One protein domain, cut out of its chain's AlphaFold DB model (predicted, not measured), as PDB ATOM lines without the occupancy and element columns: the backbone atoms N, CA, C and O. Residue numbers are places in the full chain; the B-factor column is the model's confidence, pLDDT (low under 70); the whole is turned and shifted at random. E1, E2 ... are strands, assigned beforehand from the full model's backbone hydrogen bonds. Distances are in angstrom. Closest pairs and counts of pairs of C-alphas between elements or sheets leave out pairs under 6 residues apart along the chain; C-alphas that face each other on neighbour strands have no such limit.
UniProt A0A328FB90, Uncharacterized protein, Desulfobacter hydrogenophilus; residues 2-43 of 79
ATOM      1  N   GLY A   2     202.607 229.041 234.608       69.00
ATOM      2  CA  GLY A   2     202.001 230.376 234.695       69.00
ATOM      3  C   GLY A   2     200.878 230.385 235.733       69.00
ATOM      4  O   GLY A   2     200.137 229.413 235.812       69.00
ATOM      5  N   ASN A   3     200.764 231.446 236.532       85.19
ATOM      6  CA  ASN A   3     199.703 231.558 237.531       85.19
ATOM      7  C   ASN A   3     198.345 231.710 236.813       85.19
ATOM      8  O   ASN A   3     198.180 232.654 236.037       85.19
ATOM      9  N   PHE A   4     197.427 230.759 237.002       92.81
ATOM     10  CA  PHE A   4     196.056 230.822 236.482       92.81
ATOM     11  C   PHE A   4     195.125 231.227 237.621       92.81
ATOM     12  O   PHE A   4     195.103 230.562 238.655       92.81
ATOM     13  N   VAL A   5     194.324 232.268 237.412       93.88
ATOM     14  CA  VAL A   5     193.305 232.708 238.380       93.88
ATOM     15  C   VAL A   5     191.929 232.163 238.002       93.88
ATOM     16  O   VAL A   5     191.675 231.914 236.824       93.88
ATOM     17  N   LEU A   6     191.047 231.942 238.981       95.56
ATOM     18  CA  LEU A   6     189.646 231.605 238.700       95.56
ATOM     19  C   LEU A   6     188.963 232.783 237.997       95.56
ATOM     20  O   LEU A   6     189.250 233.939 238.306       95.56
ATOM     21  N   LEU A   7     188.076 232.485 237.048       95.25
ATOM     22  CA  LEU A   7     187.332 233.514 236.323       95.25
ATOM     23  C   LEU A   7     186.200 234.100 237.183       95.25
ATOM     24  O   LEU A   7     186.021 235.313 237.213       95.25
ATOM     25  N   ILE A   8     185.468 233.248 237.901       95.69
ATOM     26  CA  ILE A   8     184.463 233.626 238.899       95.69
ATOM     27  C   ILE A   8     184.999 233.314 240.304       95.69
ATOM     28  O   ILE A   8     185.588 232.256 240.523       95.69
ATOM     29  N   ASP A   9     184.739 234.196 241.273       96.00
ATOM     30  CA  ASP A   9     184.936 233.907 242.699       96.00
ATOM     31  C   ASP A   9     183.812 233.004 243.242       96.00
ATOM     32  O   ASP A   9     182.656 233.423 243.379       96.00
ATOM     33  N   SER A  10     184.165 231.767 243.601       94.75
ATOM     34  CA  SER A  10     183.234 230.758 244.118       94.75
ATOM     35  C   SER A  10     182.667 231.083 245.505       94.75
ATOM     36  O   SER A  10     181.715 230.434 245.955       94.75
ATOM     37  N   LYS A  11     183.188 232.107 246.192       95.25
ATOM     38  CA  LYS A  11     182.580 232.641 247.421       95.25
ATOM     39  C   LYS A  11     181.366 233.516 247.130       95.25
ATOM     40  O   LYS A  11     180.449 233.574 247.945       95.25
ATOM     41  N   LEU A  12     181.349 234.193 245.982       96.69
ATOM     42  CA  LEU A  12     180.308 235.157 245.623       96.69
ATOM     43  C   LEU A  12     179.253 234.566 244.686       96.69
ATOM     44  O   LEU A  12     178.106 235.019 244.696       96.69
ATOM     45  N   GLN A  13     179.616 233.579 243.872       97.12
ATOM     46  CA  GLN A  13     178.737 232.975 242.869       97.12
ATOM     47  C   GLN A  13     178.906 231.454 242.831       97.12
ATOM     48  O   GLN A  13     179.892 230.913 243.336       97.12
ATOM     49  N   TYR A  14     177.929 230.755 242.256       96.25
ATOM     50  CA  TYR A  14     178.081 229.330 241.961       96.25
ATOM     51  C   TYR A  14     178.919 229.156 240.699       96.25
ATOM     52  O   TYR A  14     178.684 229.814 239.687       96.25
ATOM     53  N   GLU A  15     179.900 228.266 240.779       96.31
ATOM     54  CA  GLU A  15     180.795 227.947 239.676       96.31
ATOM     55  C   GLU A  15     180.375 226.657 238.966       96.31
ATOM     56  O   GLU A  15     179.680 225.811 239.532       96.31
ATOM     57  N   GLY A  16     180.785 226.530 237.706       94.81
ATOM     58  CA  GLY A  16     180.693 225.291 236.942       94.81
ATOM     59  C   GLY A  16     181.985 224.479 236.996       94.81
ATOM     60  O   GLY A  16     182.924 224.789 237.730       94.81
ATOM     61  N   GLU A  17     182.050 223.449 236.156       94.62
ATOM     62  CA  GLU A  17     183.275 222.681 235.961       94.62
ATOM     63  C   GLU A  17     184.411 223.577 235.437       94.62
ATOM     64  O   GLU A  17     184.223 224.405 234.543       94.62
ATOM     65  N   SER A  18     185.605 223.427 236.017       94.25
ATOM     66  CA  SER A  18     186.730 224.330 235.783       94.25
ATOM     67  C   SER A  18     187.729 223.778 234.769       94.25
ATOM     68  O   SER A  18     188.356 222.745 235.010       94.25
ATOM     69  N   TYR A  19     187.992 224.526 233.694       94.25
ATOM     70  CA  TYR A  19     188.994 224.169 232.683       94.25
ATOM     71  C   TYR A  19     189.965 225.320 232.366       94.25
ATOM     72  O   TYR A  19     189.602 226.497 232.428       94.25
ATOM     73  N   PRO A  20     191.234 225.033 232.022       95.25
ATOM     74  CA  PRO A  20     192.221 226.076 231.767       95.25
ATOM     75  C   PRO A  20     191.973 226.779 230.427       95.25
ATOM     76  O   PRO A  20     192.031 226.171 229.358       95.25
ATOM     77  N   SER A  21     191.804 228.098 230.460       93.31
ATOM     78  CA  SER A  21     191.826 228.950 229.275       93.31
ATOM     79  C   SER A  21     193.224 229.536 229.091       93.31
ATOM     80  O   SER A  21     193.564 230.569 229.665       93.31
ATOM     81  N   ARG A  22     194.068 228.868 228.293       93.00
ATOM     82  CA  ARG A  22     195.487 229.249 228.124       93.00
ATOM     83  C   ARG A  22     195.671 230.663 227.576       93.00
ATOM     84  O   ARG A  22     196.507 231.396 228.088       93.00
ATOM     85  N   ARG A  23     194.863 231.050 226.579       93.25
ATOM     86  CA  ARG A  23     194.897 232.388 225.963       93.25
ATOM     87  C   ARG A  23     194.677 233.492 226.998       93.25
ATOM     88  O   ARG A  23     195.402 234.475 226.996       93.25
ATOM     89  N   HIS A  24     193.691 233.311 227.871       92.62
ATOM     90  CA  HIS A  24     193.299 234.313 228.863       92.62
ATOM     91  C   HIS A  24     194.016 234.132 230.207       92.62
ATOM     92  O   HIS A  24     193.889 234.980 231.079       92.62
ATOM     93  N   ARG A  25     194.774 233.037 230.377       93.44
ATOM     94  CA  ARG A  25     195.494 232.671 231.608       93.44
ATOM     95  C   ARG A  25     194.585 232.609 232.843       93.44
ATOM     96  O   ARG A  25     194.999 232.931 233.951       93.44
ATOM     97  N   VAL A  26     193.357 232.135 232.647       95.19
ATOM     98  CA  VAL A  26     192.365 231.912 233.711       95.19
ATOM     99  C   VAL A  26     191.876 230.471 233.706       95.19
ATOM    100  O   VAL A  26     191.873 229.807 232.665       95.19
ATOM    101  N   ARG A  27     191.457 229.970 234.863       95.69
ATOM    102  CA  ARG A  27     190.648 228.759 234.963       95.69
ATOM    103  C   ARG A  27     189.195 229.170 234.744       95.69
ATOM    104  O   ARG A  27     188.605 229.831 235.593       95.69
ATOM    105  N   ASN A  28     188.651 228.827 233.582       95.50
ATOM    106  CA  ASN A  28     187.264 229.103 233.256       95.50
ATOM    107  C   ASN A  28     186.367 228.164 234.065       95.50
ATOM    108  O   ASN A  28     186.316 226.974 233.777       95.50
ATOM    109  N   ASN A  29     185.711 228.717 235.081       96.25
ATOM    110  CA  ASN A  29     184.738 228.062 235.952       96.25
ATOM    111  C   ASN A  29     183.328 228.664 235.775       96.25
ATOM    112  O   ASN A  29     182.517 228.640 236.700       96.25
ATOM    113  N   LEU A  30     183.032 229.236 234.599       96.50
ATOM    114  CA  LEU A  30     181.688 229.697 234.255       96.50
ATOM    115  C   LEU A  30     180.694 228.522 234.346       96.50
ATOM    116  O   LEU A  30     180.942 227.475 233.742       96.50
ATOM    117  N   PRO A  31     179.550 228.672 235.033       94.38
ATOM    118  CA  PRO A  31     178.478 227.688 234.955       94.38
ATOM    119  C   PRO A  31     177.881 227.714 233.544       94.38
ATOM    120  O   PRO A  31     177.606 228.787 233.022       94.38
ATOM    121  N   GLY A  32     177.671 226.566 232.904       92.19
ATOM    122  CA  GLY A  32     177.033 226.486 231.584       92.19
ATOM    123  C   GLY A  32     177.999 226.420 230.397       92.19
ATOM    124  O   GLY A  32     179.065 225.815 230.469       92.19
ATOM    125  N   THR A  33     177.587 226.982 229.258       90.69
ATOM    126  CA  THR A  33     178.276 226.837 227.965       90.69
ATOM    127  C   THR A  33     178.598 228.194 227.341       90.69
ATOM    128  O   THR A  33     178.176 229.241 227.826       90.69
ATOM    129  N   ARG A  34     179.308 228.188 226.206       88.38
ATOM    130  CA  ARG A  34     179.564 229.402 225.412       88.38
ATOM    131  C   ARG A  34     178.276 230.144 225.024       88.38
ATOM    132  O   ARG A  34     178.302 231.366 224.955       88.38
ATOM    133  N   ASN A  35     177.189 229.422 224.751       94.12
ATOM    134  CA  ASN A  35     175.934 230.029 224.300       94.12
ATOM    135  C   ASN A  35     175.148 230.657 225.455       94.12
ATOM    136  O   ASN A  35     174.367 231.575 225.232       94.12
ATOM    137  N   PHE A  36     175.342 230.158 226.679       94.25
ATOM    138  CA  PHE A  36     174.662 230.665 227.862       94.25
ATOM    139  C   PHE A  36     175.380 230.239 229.145       94.25
ATOM    140  O   PHE A  36     175.611 229.046 229.363       94.25
ATOM    141  N   SER A  37     175.656 231.214 230.014       92.62
ATOM    142  CA  SER A  37     176.228 230.995 231.339       92.62
ATOM    143  C   SER A  37     175.401 231.710 232.414       92.62
ATOM    144  O   SER A  37     175.387 232.944 232.441       92.62
ATOM    145  N   PRO A  38     174.680 230.981 233.289       93.88
ATOM    146  CA  PRO A  38     173.888 231.605 234.340       93.88
ATOM    147  C   PRO A  38     174.776 232.064 235.505       93.88
ATOM    148  O   PRO A  38     175.181 231.267 236.346       93.88
ATOM    149  N   LEU A  39     175.040 233.367 235.601       94.44
ATOM    150  CA  LEU A  39     175.818 233.957 236.697       94.44
ATOM    151  C   LEU A  39     174.971 234.097 237.971       94.44
ATOM    152  O   LEU A  39     174.420 235.158 238.274       94.44
ATOM    153  N   ILE A  40     174.834 232.998 238.711       95.75
ATOM    154  CA  ILE A  40     173.992 232.932 239.909       95.75
ATOM    155  C   ILE A  40     174.809 233.337 241.137       95.75
ATOM    156  O   ILE A  40     175.793 232.693 241.500       95.75
ATOM    157  N   ARG A  41     174.366 234.395 241.820       96.94
ATOM    158  CA  ARG A  41     175.011 234.893 243.037       96.94
ATOM    159  C   ARG A  41     174.607 234.073 244.259       96.94
ATOM    160  O   ARG A  41     173.421 233.803 244.465       96.94
ATOM    161  N   LYS A  42     175.579 233.761 245.114       97.12
ATOM    162  CA  LYS A  42     175.327 233.185 246.435       97.12
ATOM    163  C   LYS A  42     174.690 234.254 247.309       97.12
ATOM    164  O   LYS A  42     175.280 235.294 247.597       97.12
ATOM    165  N   THR A  43     173.433 234.034 247.671       98.00
ATOM    166  CA  THR A  43     172.674 234.932 248.543       98.00
ATOM    167  C   THR A  43     172.166 234.141 249.729       98.00
ATOM    168  O   THR A  43     171.791 232.983 249.575       98.00
TER     169      THR A  43
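What this domain is: This is residues 2 to 43 of the 79 residues of an uncharacterized protein of Desulfobacter hydrogenophilus (UniProt A0A328FB90). With little regular structure, this is a flat piece of chain, mostly loops, built on one small hairpin, E1 and E2. The stretch before E1 runs past E2, with residues 5 to 6 paired parallel to residues 26 to 27, and the stretch after E2 folds back near Arg 34 on its way to Thr 43. The 42 printed residues hold no named helix and two strands, E1 then E2, antiparallel; the class is all strand, with 6 residues in named elements. The whole is compact, radius of gyration of the C-alphas 10.4 A, spanning 33 by 24 by 13 A.

How they stand to each other: E1, residues 19 to 21, and E2, residues 26 to 28, are antiparallel at 134 degrees. C-alphas 20 and 27 face each other at 4.5 A. N 21 and O 26, 2.8 A, are within hydrogen-bond range.

Where its parts are: E1 measures 6.5 A from C-alpha 19 at (188.994, 224.169, 232.683); E2 measures 5.8 A, ending at C-alpha 28 at (187.264, 229.103, 233.256).

The domain as a whole: The farthest C-alphas, Gly 2 and Thr 43, are 32.8 A apart. The printed part has no cut; E1 to E2 is a tight link. Residue 2 alone is under pLDDT 70.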